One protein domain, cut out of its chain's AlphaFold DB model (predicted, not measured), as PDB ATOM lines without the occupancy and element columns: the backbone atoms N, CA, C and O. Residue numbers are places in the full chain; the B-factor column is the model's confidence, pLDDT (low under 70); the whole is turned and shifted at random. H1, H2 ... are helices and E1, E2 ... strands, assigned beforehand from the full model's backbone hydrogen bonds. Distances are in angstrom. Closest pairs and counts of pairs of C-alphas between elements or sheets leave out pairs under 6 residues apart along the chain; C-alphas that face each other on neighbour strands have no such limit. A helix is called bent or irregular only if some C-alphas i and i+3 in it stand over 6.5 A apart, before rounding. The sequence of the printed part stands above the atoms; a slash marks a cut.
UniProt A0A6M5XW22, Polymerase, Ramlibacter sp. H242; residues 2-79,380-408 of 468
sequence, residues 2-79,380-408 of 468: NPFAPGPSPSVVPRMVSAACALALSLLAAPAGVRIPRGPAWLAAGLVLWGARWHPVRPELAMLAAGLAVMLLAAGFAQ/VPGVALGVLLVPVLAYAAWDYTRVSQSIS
ATOM      1  N   ASN A   2      16.792 -25.898  -9.528       55.84
ATOM      2  CA  ASN A   2      18.047 -26.615  -9.311       55.84
ATOM      3  C   ASN A   2      18.772 -26.690 -10.673       55.84
ATOM      4  O   ASN A   2      18.110 -27.025 -11.664       55.84
ATOM      5  N   PRO A   3      20.074 -26.357 -10.766       58.03
ATOM      6  CA  PRO A   3      20.791 -26.422 -12.038       58.03
ATOM      7  C   PRO A   3      20.945 -27.868 -12.559       58.03
ATOM      8  O   PRO A   3      21.050 -28.076 -13.764       58.03
ATOM      9  N   PHE A   4      20.782 -28.867 -11.688       63.66
ATOM     10  CA  PHE A   4      20.710 -30.299 -11.984       63.66
ATOM     11  C   PHE A   4      19.309 -30.797 -12.381       63.66
ATOM     12  O   PHE A   4      19.019 -31.976 -12.207       63.66
ATOM     13  N   ALA A   5      18.395 -29.943 -12.857       58.31
ATOM     14  CA  ALA A   5      17.055 -30.376 -13.278       58.31
ATOM     15  C   ALA A   5      16.948 -30.575 -14.812       58.31
ATOM     16  O   ALA A   5      16.580 -29.626 -15.510       58.31
ATOM     17  N   PRO A   6      17.229 -31.778 -15.357       56.66
ATOM     18  CA  PRO A   6      16.952 -32.138 -16.751       56.66
ATOM     19  C   PRO A   6      15.624 -32.902 -16.936       56.66
ATOM     20  O   PRO A   6      15.336 -33.354 -18.039       56.66
ATOM     21  N   GLY A   7      14.850 -33.119 -15.866       62.12
ATOM     22  CA  GLY A   7      13.626 -33.929 -15.904       62.12
ATOM     23  C   GLY A   7      12.357 -33.147 -16.282       62.12
ATOM     24  O   GLY A   7      12.424 -31.946 -16.546       62.12
ATOM     25  N   PRO A   8      11.187 -33.816 -16.291       65.19
ATOM     26  CA  PRO A   8       9.923 -33.310 -16.845       65.19
ATOM     27  C   PRO A   8       9.435 -32.003 -16.236       65.19
ATOM     28  O   PRO A   8       8.720 -31.253 -16.890       65.19
ATOM     29  N   SER A   9       9.779 -31.747 -14.975       71.62
ATOM     30  CA  SER A   9       9.314 -30.569 -14.256       71.62
ATOM     31  C   SER A   9      10.466 -29.901 -13.513       71.62
ATOM     32  O   SER A   9      11.044 -30.497 -12.597       71.62
ATOM     33  N   PRO A  10      10.783 -28.632 -13.827       69.94
ATOM     34  CA  PRO A  10      11.891 -27.916 -13.203       69.94
ATOM     35  C   PRO A  10      11.603 -27.512 -11.745       69.94
ATOM     36  O   PRO A  10      12.502 -27.037 -11.049       69.94
ATOM     37  N   SER A  11      10.367 -27.694 -11.264       74.56
ATOM     38  CA  SER A  11       9.915 -27.282  -9.926       74.56
ATOM     39  C   SER A  11      10.039 -28.370  -8.848       74.56
ATOM     40  O   SER A  11      10.141 -28.038  -7.664       74.56
ATOM     41  N   VAL A  12      10.105 -29.649  -9.241       77.62
ATOM     42  CA  VAL A  12      10.040 -30.800  -8.320       77.62
ATOM     43  C   VAL A  12      11.298 -30.932  -7.463       77.62
ATOM     44  O   VAL A  12      11.216 -30.879  -6.237       77.62
ATOM     45  N   VAL A  13      12.478 -31.024  -8.086       80.19
ATOM     46  CA  VAL A  13      13.758 -31.124  -7.358       80.19
ATOM     47  C   VAL A  13      13.967 -29.946  -6.387       80.19
ATOM     48  O   VAL A  13      14.288 -30.181  -5.225       80.19
ATOM     49  N   PRO A  14      13.742 -28.678  -6.785       81.50
ATOM     50  CA  PRO A  14      13.810 -27.543  -5.861       81.50
ATOM     51  C   PRO A  14      12.880 -27.678  -4.664       81.50
ATOM     52  O   PRO A  14      13.270 -27.330  -3.555       81.50
ATOM     53  N   ARG A  15      11.661 -28.180  -4.876       83.69
ATOM     54  CA  ARG A  15      10.701 -28.394  -3.795       83.69
ATOM     55  C   ARG A  15      11.190 -29.462  -2.822       83.69
ATOM     56  O   ARG A  15      11.105 -29.244  -1.619       83.69
ATOM     57  N   MET A  16      11.753 -30.562  -3.325       84.50
ATOM     58  CA  MET A  16      12.346 -31.607  -2.484       84.50
ATOM     59  C   MET A  16      13.502 -31.074  -1.644       84.50
ATOM     60  O   MET A  16      13.534 -31.303  -0.439       84.50
ATOM     61  N   VAL A  17      14.407 -30.310  -2.263       87.81
ATOM     62  CA  VAL A  17      15.526 -29.674  -1.557       87.81
ATOM     63  C   VAL A  17      15.008 -28.718  -0.485       87.81
ATOM     64  O   VAL A  17      15.440 -28.796   0.657       87.81
ATOM     65  N   SER A  18      14.040 -27.857  -0.806       89.56
ATOM     66  CA  SER A  18      13.452 -26.944   0.180       89.56
ATOM     67  C   SER A  18      12.766 -27.676   1.330       89.56
ATOM     68  O   SER A  18      12.922 -27.267   2.476       89.56
ATOM     69  N   ALA A  19      12.050 -28.766   1.060       88.19
ATOM     70  CA  ALA A  19      11.419 -29.556   2.106       88.19
ATOM     71  C   ALA A  19      12.451 -30.270   2.996       88.19
ATOM     72  O   ALA A  19      12.303 -30.263   4.216       88.19
ATOM     73  N   ALA A  20      13.534 -30.797   2.414       88.62
ATOM     74  CA  ALA A  20      14.654 -31.355   3.169       88.62
ATOM     75  C   ALA A  20      15.345 -30.291   4.041       88.62
ATOM     76  O   ALA A  20      15.612 -30.535   5.216       88.62
ATOM     77  N   CYS A  21      15.569 -29.083   3.510       89.88
ATOM     78  CA  CYS A  21      16.097 -27.959   4.285       89.88
ATOM     79  C   CYS A  21      15.149 -27.552   5.423       89.88
ATOM     80  O   CYS A  21      15.603 -27.334   6.542       89.88
ATOM     81  N   ALA A  22      13.840 -27.476   5.163       89.12
ATOM     82  CA  ALA A  22      12.845 -27.143   6.180       89.12
ATOM     83  C   ALA A  22      12.797 -28.201   7.295       89.12
ATOM     84  O   ALA A  22      12.719 -27.843   8.470       89.12
ATOM     85  N   LEU A  23      12.907 -29.488   6.945       87.12
ATOM     86  CA  LEU A  23      13.022 -30.586   7.905       87.12
ATOM     87  C   LEU A  23      14.294 -30.456   8.753       87.12
ATOM     88  O   LEU A  23      14.210 -30.475   9.977       87.12
ATOM     89  N   ALA A  24      15.454 -30.261   8.121       88.12
ATOM     90  CA  ALA A  24      16.728 -30.109   8.822       88.12
ATOM     91  C   ALA A  24      16.716 -28.914   9.792       88.12
ATOM     92  O   ALA A  24      17.102 -29.053  10.950       88.12
ATOM     93  N   LEU A  25      16.204 -27.758   9.358       87.69
ATOM     94  CA  LEU A  25      16.059 -26.575  10.211       87.69
ATOM     95  C   LEU A  25      15.081 -26.813  11.366       87.69
ATOM     96  O   LEU A  25      15.337 -26.364  12.480       87.69
ATOM     97  N   SER A  26      13.998 -27.557  11.132       84.12
ATOM     98  CA  SER A  26      13.046 -27.927  12.187       84.12
ATOM     99  C   SER A  26      13.677 -28.845  13.237       84.12
ATOM    100  O   SER A  26      13.403 -28.680  14.422       84.12
ATOM    101  N   LEU A  27      14.544 -29.778  12.826       84.69
ATOM    102  CA  LEU A  27      15.295 -30.652  13.734       84.69
ATOM    103  C   LEU A  27      16.329 -29.868  14.552       84.69
ATOM    104  O   LEU A  27      16.407 -30.045  15.764       84.69
ATOM    105  N   LEU A  28      17.069 -28.953  13.919       84.06
ATOM    106  CA  LEU A  28      18.017 -28.071  14.613       84.06
ATOM    107  C   LEU A  28      17.325 -27.156  15.631       84.06
ATOM    108  O   LEU A  28      17.895 -26.820  16.666       84.06
ATOM    109  N   ALA A  29      16.091 -26.759  15.337       82.19
ATOM    110  CA  ALA A  29      15.272 -25.929  16.204       82.19
ATOM    111  C   ALA A  29      14.516 -26.727  17.283       82.19
ATOM    112  O   ALA A  29      13.982 -26.124  18.214       82.19
ATOM    113  N   ALA A  30      14.451 -28.060  17.182       77.31
ATOM    114  CA  ALA A  30      13.646 -28.911  18.061       77.31
ATOM    115  C   ALA A  30      13.931 -28.722  19.566       77.31
ATOM    116  O   ALA A  30      12.958 -28.643  20.320       77.31
ATOM    117  N   PRO A  31      15.193 -28.554  20.025       75.50
ATOM    118  CA  PRO A  31      15.486 -28.302  21.441       75.50
ATOM    119  C   PRO A  31      14.862 -27.009  21.979       75.50
ATOM    120  O   PRO A  31      14.614 -26.896  23.173       75.50
ATOM    121  N   ALA A  32      14.586 -26.037  21.103       71.44
ATOM    122  CA  ALA A  32      13.942 -24.774  21.455       71.44
ATOM    123  C   ALA A  32      12.401 -24.858  21.464       71.44
ATOM    124  O   ALA A  32      11.737 -23.849  21.682       71.44
ATOM    125  N   GLY A  33      11.818 -26.039  21.216       70.31
ATOM    126  CA  GLY A  33      10.373 -26.255  21.285       70.31
ATOM    127  C   GLY A  33       9.595 -25.592  20.146       70.31
ATOM    128  O   GLY A  33       8.646 -24.851  20.399       70.31
ATOM    129  N   VAL A  34       9.970 -25.856  18.887       70.19
ATOM    130  CA  VAL A  34       9.239 -25.335  17.716       70.19
ATOM    131  C   VAL A  34       7.779 -25.766  17.743       70.19
ATOM    132  O   VAL A  34       7.470 -26.956  17.640       70.19
ATOM    133  N   ARG A  35       6.884 -24.777  17.786       75.69
ATOM    134  CA  ARG A  35       5.442 -24.984  17.668       75.69
ATOM    135  C   ARG A  35       4.898 -24.321  16.417       75.69
ATOM    136  O   ARG A  35       5.328 -23.239  16.021       75.69
ATOM    137  N   ILE A  36       3.912 -24.976  15.822       81.00
ATOM    138  CA  ILE A  36       3.242 -24.492  14.621       81.00
ATOM    139  C   ILE A  36       2.100 -23.548  15.036       81.00
ATOM    140  O   ILE A  36       1.338 -23.873  15.960       81.00
ATOM    141  N   PRO A  37       1.937 -22.385  14.377       81.81
ATOM    142  CA  PRO A  37       0.830 -21.482  14.673       81.81
ATOM    143  C   PRO A  37      -0.529 -22.127  14.332       81.81
ATOM    144  O   PRO A  37      -0.734 -22.588  13.206       81.81
ATOM    145  N   ARG A  38      -1.479 -22.134  15.289       83.25
ATOM    146  CA  ARG A  38      -2.795 -22.806  15.155       83.25
ATOM    147  C   ARG A  38      -3.589 -22.327  13.940       83.25
ATOM    148  O   ARG A  38      -4.093 -23.147  13.185       83.25
ATOM    149  N   GLY A  39      -3.710 -21.011  13.752       85.00
ATOM    150  CA  GLY A  39      -4.557 -20.422  12.704       85.00
ATOM    151  C   GLY A  39      -4.178 -20.875  11.287       85.00
ATOM    152  O   GLY A  39      -5.001 -21.497  10.614       85.00
ATOM    153  N   PRO A  40      -2.931 -20.637  10.839       87.56
ATOM    154  CA  PRO A  40      -2.452 -21.115   9.545       87.56
ATOM    155  C   PRO A  40      -2.530 -22.637   9.385       87.56
ATOM    156  O   PRO A  40      -2.820 -23.107   8.290       87.56
ATOM    157  N   ALA A  41      -2.308 -23.407  10.456       88.31
ATOM    158  CA  ALA A  41      -2.410 -24.864  10.408       88.31
ATOM    159  C   ALA A  41      -3.845 -25.338  10.134       88.31
ATOM    160  O   ALA A  41      -4.047 -26.197   9.279       88.31
ATOM    161  N   TRP A  42      -4.844 -24.743  10.795       89.50
ATOM    162  CA  TRP A  42      -6.254 -25.038  10.525       89.50
ATOM    163  C   TRP A  42      -6.673 -24.627   9.116       89.50
ATOM    164  O   TRP A  42      -7.373 -25.385   8.447       89.50
ATOM    165  N   LEU A  43      -6.207 -23.471   8.633       89.25
ATOM    166  CA  LEU A  43      -6.460 -23.044   7.257       89.25
ATOM    167  C   LEU A  43      -5.843 -24.024   6.249       89.25
ATOM    168  O   LEU A  43      -6.509 -24.433   5.301       89.25
ATOM    169  N   ALA A  44      -4.595 -24.444   6.474       90.12
ATOM    170  CA  ALA A  44      -3.913 -25.419   5.632       90.12
ATOM    171  C   ALA A  44      -4.644 -26.770   5.616       90.12
ATOM    172  O   ALA A  44      -4.893 -27.315   4.541       90.12
ATOM    173  N   ALA A  45      -5.040 -27.281   6.785       90.31
ATOM    174  CA  ALA A  45      -5.815 -28.513   6.897       90.31
ATOM    175  C   ALA A  45      -7.163 -28.397   6.170       90.31
ATOM    176  O   ALA A  45      -7.514 -29.279   5.391       90.31
ATOM    177  N   GLY A  46      -7.881 -27.284   6.353       90.50
ATOM    178  CA  GLY A  46      -9.141 -27.011   5.664       90.50
ATOM    179  C   GLY A  46      -8.994 -26.989   4.142       90.50
ATOM    180  O   GLY A  46      -9.813 -27.583   3.447       90.50
ATOM    181  N   LEU A  47      -7.926 -26.380   3.614       88.38
ATOM    182  CA  LEU A  47      -7.641 -26.361   2.175       88.38
ATOM    183  C   LEU A  47      -7.325 -27.753   1.622       88.38
ATOM    184  O   LEU A  47      -7.836 -28.114   0.563       88.38
ATOM    185  N   VAL A  48      -6.522 -28.546   2.336       89.00
ATOM    186  CA  VAL A  48      -6.200 -29.923   1.925       89.00
ATOM    187  C   VAL A  48      -7.452 -30.799   1.953       89.00
ATOM    188  O   VAL A  48      -7.729 -31.489   0.976       89.00
ATOM    189  N   LEU A  49      -8.253 -30.733   3.019       90.19
ATOM    190  CA  LEU A  49      -9.510 -31.480   3.126       90.19
ATOM    191  C   LEU A  49     -10.516 -31.055   2.047       90.19
ATOM    192  O   LEU A  49     -11.162 -31.902   1.433       90.19
ATOM    193  N   TRP A  50     -10.612 -29.752   1.766       88.06
ATOM    194  CA  TRP A  50     -11.469 -29.236   0.702       88.06
ATOM    195  C   TRP A  50     -11.004 -29.692  -0.684       88.06
ATOM    196  O   TRP A  50     -11.836 -30.068  -1.502       88.06
ATOM    197  N   GLY A  51      -9.697 -29.701  -0.953       84.62
ATOM    198  CA  GLY A  51      -9.136 -30.216  -2.204       84.62
ATOM    199  C   GLY A  51      -9.341 -31.727  -2.367       84.62
ATOM    200  O   GLY A  51      -9.650 -32.196  -3.464       84.62
ATOM    201  N   ALA A  52      -9.254 -32.481  -1.268       86.19
ATOM    202  CA  ALA A  52      -9.416 -33.935  -1.246       86.19
ATOM    203  C   ALA A  52     -10.812 -34.416  -1.664       86.19
ATOM    204  O   ALA A  52     -10.948 -35.555  -2.106       86.19
ATOM    205  N   ARG A  53     -11.845 -33.567  -1.557       83.69
ATOM    206  CA  ARG A  53     -13.241 -33.963  -1.818       83.69
ATOM    207  C   ARG A  53     -13.516 -34.401  -3.256       83.69
ATOM    208  O   ARG A  53     -14.501 -35.087  -3.496       83.69
ATOM    209  N   TRP A  54     -12.685 -33.969  -4.203       73.94
ATOM    210  CA  TRP A  54     -12.794 -34.371  -5.604       73.94
ATOM    211  C   TRP A  54     -12.073 -35.691  -5.843       73.94
ATOM    212  O   TRP A  54     -12.669 -36.662  -6.302       73.94
ATOM    213  N   HIS A  55     -10.785 -35.717  -5.502       75.56
ATOM    214  CA  HIS A  55      -9.900 -36.843  -5.752       75.56
ATOM    215  C   HIS A  55      -8.836 -36.925  -4.643       75.56
ATOM    216  O   HIS A  55      -7.811 -36.245  -4.725       75.56
ATOM    217  N   PRO A  56      -9.046 -37.754  -3.605       70.12
ATOM    218  CA  PRO A  56      -8.197 -37.754  -2.413       70.12
ATOM    219  C   PRO A  56      -6.790 -38.333  -2.635       70.12
ATOM    220  O   PRO A  56      -5.908 -38.107  -1.812       70.12
ATOM    221  N   VAL A  57      -6.551 -39.060  -3.734       72.19
ATOM    222  CA  VAL A  57      -5.290 -39.791  -3.995       72.19
ATOM    223  C   VAL A  57      -4.546 -39.219  -5.206       72.19
ATOM    224  O   VAL A  57      -4.075 -39.949  -6.075       72.19
ATOM    225  N   ARG A  58      -4.478 -37.891  -5.305       79.81
ATOM    226  CA  ARG A  58      -3.807 -37.208  -6.416       79.81
ATOM    227  C   ARG A  58      -2.458 -36.601  -6.029       79.81
ATOM    228  O   ARG A  58      -2.341 -36.034  -4.937       79.81
ATOM    229  N   PRO A  59      -1.446 -36.676  -6.913       80.62
ATOM    230  CA  PRO A  59      -0.128 -36.112  -6.642       80.62
ATOM    231  C   PRO A  59      -0.179 -34.591  -6.441       80.62
ATOM    232  O   PRO A  59       0.555 -34.069  -5.606       80.62
ATOM    233  N   GLU A  60      -1.094 -33.880  -7.105       84.00
ATOM    234  CA  GLU A  60      -1.276 -32.428  -6.981       84.00
ATOM    235  C   GLU A  60      -1.709 -32.028  -5.562       84.00
ATOM    236  O   GLU A  60      -1.245 -31.018  -5.020       84.00
ATOM    237  N   LEU A  61      -2.554 -32.847  -4.927       85.25
ATOM    238  CA  LEU A  61      -3.001 -32.640  -3.552       85.25
ATOM    239  C   LEU A  61      -1.875 -32.913  -2.548       85.25
ATOM    240  O   LEU A  61      -1.667 -32.127  -1.624       85.25
ATOM    241  N   ALA A  62      -1.104 -33.986  -2.751       83.94
ATOM    242  CA  ALA A  62       0.091 -34.257  -1.950       83.94
ATOM    243  C   ALA A  62       1.119 -33.119  -2.083       83.94
ATOM    244  O   ALA A  62       1.744 -32.706  -1.106       83.94
ATOM    245  N   MET A  63       1.244 -32.553  -3.283       84.25
ATOM    246  CA  MET A  63       2.073 -31.392  -3.584       84.25
ATOM    247  C   MET A  63       1.604 -30.115  -2.869       84.25
ATOM    248  O   MET A  63       2.456 -29.362  -2.389       84.25
ATOM    249  N   LEU A  64       0.290 -29.880  -2.771       88.25
ATOM    250  CA  LEU A  64      -0.290 -28.799  -1.964       88.25
ATOM    251  C   LEU A  64       0.005 -29.001  -0.478       88.25
ATOM    252  O   LEU A  64       0.552 -28.103   0.164       88.25
ATOM    253  N   ALA A  65      -0.310 -30.183   0.055       88.75
ATOM    254  CA  ALA A  65      -0.095 -30.514   1.460       88.75
ATOM    255  C   ALA A  65       1.382 -30.362   1.851       88.75
ATOM    256  O   ALA A  65       1.690 -29.739   2.866       88.75
ATOM    257  N   ALA A  66       2.304 -30.841   1.009       88.31
ATOM    258  CA  ALA A  66       3.737 -30.683   1.228       88.31
ATOM    259  C   ALA A  66       4.176 -29.212   1.210       88.31
ATOM    260  O   ALA A  66       4.941 -28.790   2.074       88.31
ATOM    261  N   GLY A  67       3.681 -28.415   0.256       90.75
ATOM    262  CA  GLY A  67       3.994 -26.987   0.183       90.75
ATOM    263  C   GLY A  67       3.514 -26.214   1.413       90.75
ATOM    264  O   GLY A  67       4.274 -25.438   1.991       90.75
ATOM    265  N   LEU A  68       2.281 -26.474   1.857       92.31
ATOM    266  CA  LEU A  68       1.722 -25.886   3.077       92.31
ATOM    267  C   LEU A  68       2.491 -26.334   4.323       92.31
ATOM    268  O   LEU A  68       2.796 -25.510   5.181       92.31
ATOM    269  N   ALA A  69       2.870 -27.611   4.410       91.12
ATOM    270  CA  ALA A  69       3.674 -28.117   5.514       91.12
ATOM    271  C   ALA A  69       5.050 -27.433   5.584       91.12
ATOM    272  O   ALA A  69       5.466 -27.030   6.667       91.12
ATOM    273  N   VAL A  70       5.723 -27.206   4.448       92.38
ATOM    274  CA  VAL A  70       6.979 -26.432   4.402       92.38
ATOM    275  C   VAL A  70       6.782 -25.006   4.923       92.38
ATOM    276  O   VAL A  70       7.595 -24.538   5.719       92.38
ATOM    277  N   MET A  71       5.695 -24.328   4.534       94.56
ATOM    278  CA  MET A  71       5.378 -22.991   5.056       94.56
ATOM    279  C   MET A  71       5.136 -23.011   6.573       94.56
ATOM    280  O   MET A  71       5.626 -22.135   7.281       94.56
ATOM    281  N   LEU A  72       4.411 -24.008   7.087       92.25
ATOM    282  CA  LEU A  72       4.118 -24.147   8.518       92.25
ATOM    283  C   LEU A  72       5.372 -24.452   9.346       92.25
ATOM    284  O   LEU A  72       5.548 -23.869  10.415       92.25
ATOM    285  N   LEU A  73       6.260 -25.318   8.845       91.12
ATOM    286  CA  LEU A  73       7.559 -25.571   9.470       91.12
ATOM    287  C   LEU A  73       8.396 -24.295   9.514       91.12
ATOM    288  O   LEU A  73       8.917 -23.949  10.574       91.12
ATOM    289  N   ALA A  74       8.459 -23.560   8.400       93.25
ATOM    290  CA  ALA A  74       9.172 -22.290   8.336       93.25
ATOM    291  C   ALA A  74       8.599 -21.235   9.282       93.25
ATOM    292  O   ALA A  74       9.367 -20.553   9.955       93.25
ATOM    293  N   ALA A  75       7.275 -21.162   9.420       92.38
ATOM    294  CA  ALA A  75       6.629 -20.294  10.398       92.38
ATOM    295  C   ALA A  75       6.968 -20.666  11.847       92.38
ATOM    296  O   ALA A  75       7.014 -19.789  12.707       92.38
ATOM    297  N   GLY A  76       7.213 -21.948  12.123       88.94
ATOM    298  CA  GLY A  76       7.649 -22.422  13.431       88.94
ATOM    299  C   GLY A  76       9.117 -22.095  13.714       88.94
ATOM    300  O   GLY A  76       9.418 -21.408  14.688       88.94
ATOM    301  N   PHE A  77      10.047 -22.572  12.877       88.12
ATOM    302  CA  PHE A  77      11.483 -22.423  13.160       88.12
ATOM    303  C   PHE A  77      11.982 -20.981  13.040       88.12
ATOM    304  O   PHE A  77      12.959 -20.622  13.696       88.12
ATOM    305  N   ALA A  78      11.328 -20.135  12.235       90.19
ATOM    306  CA  ALA A  78      11.754 -18.750  12.043       90.19
ATOM    307  C   ALA A  78      11.532 -17.871  13.283       90.19
ATOM    308  O   ALA A  78      12.139 -16.808  13.368       90.19
ATOM    309  N   GLN A  79      10.728 -18.313  14.254       85.38
ATOM    310  CA  GLN A  79      10.569 -17.632  15.547       85.38
ATOM    311  C   GLN A  79      11.845 -17.723  16.395       85.38
ATOM    312  O   GLN A  79      12.108 -16.884  17.252       85.38
ATOM    313  N   VAL A 380       1.747 -29.758  18.304       60.78
ATOM    314  CA  VAL A 380       2.378 -30.596  17.297       60.78
ATOM    315  C   VAL A 380       3.833 -30.147  17.246       60.78
ATOM    316  O   VAL A 380       4.096 -29.030  16.781       60.78
ATOM    317  N   PRO A 381       4.789 -30.966  17.721       66.50
ATOM    318  CA  PRO A 381       6.193 -30.639  17.550       66.50
ATOM    319  C   PRO A 381       6.452 -30.526  16.049       66.50
ATOM    320  O   PRO A 381       6.064 -31.416  15.291       66.50
ATOM    321  N   GLY A 382       7.108 -29.451  15.599       67.00
ATOM    322  CA  GLY A 382       7.426 -29.271  14.172       67.00
ATOM    323  C   GLY A 382       8.114 -30.501  13.557       67.00
ATOM    324  O   GLY A 382       7.902 -30.828  12.395       67.00
ATOM    325  N   VAL A 383       8.839 -31.265  14.377       70.69
ATOM    326  CA  VAL A 383       9.434 -32.559  14.020       70.69
ATOM    327  C   VAL A 383       8.399 -33.585  13.539       70.69
ATOM    328  O   VAL A 383       8.661 -34.256  12.550       70.69
ATOM    329  N   ALA A 384       7.215 -33.687  14.153       75.06
ATOM    330  CA  ALA A 384       6.178 -34.631  13.724       75.06
ATOM    331  C   ALA A 384       5.651 -34.303  12.319       75.06
ATOM    332  O   ALA A 384       5.548 -35.191  11.474       75.06
ATOM    333  N   LEU A 385       5.399 -33.021  12.027       77.12
ATOM    334  CA  LEU A 385       5.026 -32.587  10.676       77.12
ATOM    335  C   LEU A 385       6.179 -32.800   9.679       77.12
ATOM    336  O   LEU A 385       5.951 -33.190   8.535       77.12
ATOM    337  N   GLY A 386       7.420 -32.600  10.125       74.38
ATOM    338  CA  GLY A 386       8.618 -32.909   9.353       74.38
ATOM    339  C   GLY A 386       8.752 -34.395   9.001       74.38
ATOM    340  O   GLY A 386       9.062 -34.725   7.859       74.38
ATOM    341  N   VAL A 387       8.467 -35.298   9.940       78.81
ATOM    342  CA  VAL A 387       8.467 -36.751   9.701       78.81
ATOM    343  C   VAL A 387       7.379 -37.135   8.695       78.81
ATOM    344  O   VAL A 387       7.641 -37.936   7.802       78.81
ATOM    345  N   LEU A 388       6.196 -36.515   8.764       80.38
ATOM    346  CA  LEU A 388       5.115 -36.739   7.793       80.38
ATOM    347  C   LEU A 388       5.467 -36.277   6.367       80.38
ATOM    348  O   LEU A 388       4.923 -36.814   5.402       80.38
ATOM    349  N   LEU A 389       6.394 -35.328   6.204       80.31
ATOM    350  CA  LEU A 389       6.890 -34.920   4.884       80.31
ATOM    351  C   LEU A 389       7.792 -35.978   4.234       80.31
ATOM    352  O   LEU A 389       7.811 -36.074   3.009       80.31
ATOM    353  N   VAL A 390       8.514 -36.787   5.016       82.31
ATOM    354  CA  VAL A 390       9.460 -37.793   4.499       82.31
ATOM    355  C   VAL A 390       8.821 -38.769   3.499       82.31
ATOM    356  O   VAL A 390       9.347 -38.870   2.388       82.31
ATOM    357  N   PRO A 391       7.695 -39.454   3.796       82.44
ATOM    358  CA  PRO A 391       7.077 -40.369   2.836       82.44
ATOM    359  C   PRO A 391       6.568 -39.647   1.583       82.44
ATOM    360  O   PRO A 391       6.679 -40.188   0.485       82.44
ATOM    361  N   VAL A 392       6.073 -38.411   1.713       78.88
ATOM    362  CA  VAL A 392       5.616 -37.606   0.567       78.88
ATOM    363  C   VAL A 392       6.786 -37.250  -0.349       78.88
ATOM    364  O   VAL A 392       6.671 -37.349  -1.570       78.88
ATOM    365  N   LEU A 393       7.933 -36.880   0.225       79.69
ATOM    366  CA  LEU A 393       9.153 -36.597  -0.529       79.69
ATOM    367  C   LEU A 393       9.729 -37.850  -1.183       79.69
ATOM    368  O   LEU A 393      10.133 -37.786  -2.342       79.69
ATOM    369  N   ALA A 394       9.730 -38.980  -0.474       83.00
ATOM    370  CA  ALA A 394      10.172 -40.260  -1.013       83.00
ATOM    371  C   ALA A 394       9.293 -40.700  -2.192       83.00
ATOM    372  O   ALA A 394       9.820 -41.055  -3.246       83.00
ATOM    373  N   TYR A 395       7.968 -40.598  -2.056       83.12
ATOM    374  CA  TYR A 395       7.030 -40.882  -3.140       83.12
ATOM    375  C   TYR A 395       7.242 -39.946  -4.330       83.12
ATOM    376  O   TYR A 395       7.390 -40.414  -5.456       83.12
ATOM    377  N   ALA A 396       7.329 -38.635  -4.092       79.81
ATOM    378  CA  ALA A 396       7.567 -37.666  -5.153       79.81
ATOM    379  C   ALA A 396       8.905 -37.923  -5.867       79.81
ATOM    380  O   ALA A 396       8.993 -37.746  -7.080       79.81
ATOM    381  N   ALA A 397       9.950 -38.341  -5.144       82.25
ATOM    382  CA  ALA A 397      11.257 -38.642  -5.722       82.25
ATOM    383  C   ALA A 397      11.198 -39.918  -6.565       82.25
ATOM    384  O   ALA A 397      11.717 -39.955  -7.684       82.25
ATOM    385  N   TRP A 398      10.517 -40.945  -6.062       85.88
ATOM    386  CA  TRP A 398      10.289 -42.185  -6.789       85.88
ATOM    387  C   TRP A 398       9.470 -41.957  -8.067       85.88
ATOM    388  O   TRP A 398       9.889 -42.376  -9.145       85.88
ATOM    389  N   ASP A 399       8.359 -41.227  -7.990       83.00
ATOM    390  CA  ASP A 399       7.521 -40.950  -9.156       83.00
ATOM    391  C   ASP A 399       8.244 -40.051 -10.171       83.00
ATOM    392  O   ASP A 399       8.309 -40.365 -11.360       83.00
ATOM    393  N   TYR A 400       8.921 -38.995  -9.707       82.88
ATOM    394  CA  TYR A 400       9.713 -38.132 -10.580       82.88
ATOM    395  C   TYR A 400      10.829 -38.898 -11.295       82.88
ATOM    396  O   TYR A 400      11.043 -38.688 -12.491       82.88
ATOM    397  N   THR A 401      11.540 -39.796 -10.604       82.62
ATOM    398  CA  THR A 401      12.592 -40.617 -11.231       82.62
ATOM    399  C   THR A 401      12.003 -41.607 -12.233       82.62
ATOM    400  O   THR A 401      12.512 -41.696 -13.351       82.62
ATOM    401  N   ARG A 402      10.886 -42.264 -11.901       85.69
ATOM    402  CA  ARG A 402      10.135 -43.139 -12.811       85.69
ATOM    403  C   ARG A 402       9.706 -42.410 -14.091       85.69
ATOM    404  O   ARG A 402       9.937 -42.915 -15.189       85.69
ATOM    405  N   VAL A 403       9.106 -41.223 -13.977       83.12
ATOM    406  CA  VAL A 403       8.645 -40.439 -15.137       83.12
ATOM    407  C   VAL A 403       9.832 -39.882 -15.924       83.12
ATOM    408  O   VAL A 403       9.854 -39.983 -17.152       83.12
ATOM    409  N   SER A 404      10.868 -39.377 -15.247       81.56
ATOM    410  CA  SER A 404      12.085 -38.869 -15.900       81.56
ATOM    411  C   SER A 404      12.754 -39.938 -16.761       81.56
ATOM    412  O   SER A 404      13.164 -39.656 -17.883       81.56
ATOM    413  N   GLN A 405      12.802 -41.188 -16.292       79.69
ATOM    414  CA  GLN A 405      13.341 -42.307 -17.070       79.69
ATOM    415  C   GLN A 405      12.564 -42.573 -18.364       79.69
ATOM    416  O   GLN A 405      13.151 -43.056 -19.328       79.69
ATOM    417  N   SER A 406      11.262 -42.278 -18.410       75.06
ATOM    418  CA  SER A 406      10.460 -42.457 -19.627       75.06
ATOM    419  C   SER A 406      10.743 -41.387 -20.688       75.06
ATOM    420  O   SER A 406      10.702 -41.686 -21.881       75.06
ATOM    421  N   ILE A 407      11.092 -40.170 -20.258       70.19
ATOM    422  CA  ILE A 407      11.309 -38.999 -21.121       70.19
ATOM    423  C   ILE A 407      12.770 -38.898 -21.568       70.19
ATOM    424  O   ILE A 407      13.042 -38.568 -22.719       70.19
ATOM    425  N   SER A 408      13.712 -39.233 -20.684       63.59
ATOM    426  CA  SER A 408      15.152 -39.112 -20.930       63.59
ATOM    427  C   SER A 408      15.758 -40.284 -21.712       63.59
ATOM    428  O   SER A 408      16.976 -40.328 -21.883       63.59
TER     429      SER A 408
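What this domain is: This is residues 2 to 79 and 380 to 408 of the 468 residues of the protein "Polymerase" of Ramlibacter sp. H242 (UniProt A0A6M5XW22). A flat slab of helices: H1, H3 and H4 form a three-helix bundle, and H2 folds back along H3 as a hairpin, away from H1 and H4. The 107 printed residues, with H1 E1 H2 H3 H4 in chain order, are mostly helix and compact, radius of gyration of the C-alphas 14.7 A, spans 44 by 33 by 18 A.

How they stand to each other: Start at H1, residues 12 to 32, irregular with C-alphas 28 and 31 7.3 A apart. It touches H4, residues 382 to 407, opposite ways at a shallow tilt of 17 degrees; closest C-alphas, Leu 23 and Gly 386, 5.2 A. E1, residues 35 to 37, pairs with no named strand. H2, residues 38 to 52, forms a hairpin with the hub H3, residues 59 to 77; closest C-alphas, Val 48 and Ala 65, 6.2 A. H3 touches H1 (Phe 77 to Ser 26, C-alphas 5.8 A) and H4 (Leu 73 to Gly 382, C-alphas 6.0 A). Every O i to N i+4 pair is within hydrogen-bond range in H2 and H3, 15 of 17 in H1, 18 of 22 in H4.

Where its parts are: Find C-alpha 12 at (10.040, -30.800, -8.320); H1 runs 30.6 A. H2 spans 20.9 A, H3 26.7 A. H4, 36.8 A, ends at C-alpha 407 (11.309, -38.999, -21.121).

The domain as a whole: Residues 80 to 379 are not printed; C-alphas 79 and 380 are 15.4 A apart. No link printed whole is long. Confidence is under 70 at residues 2 to 8, 10, 380 to 382 and 408.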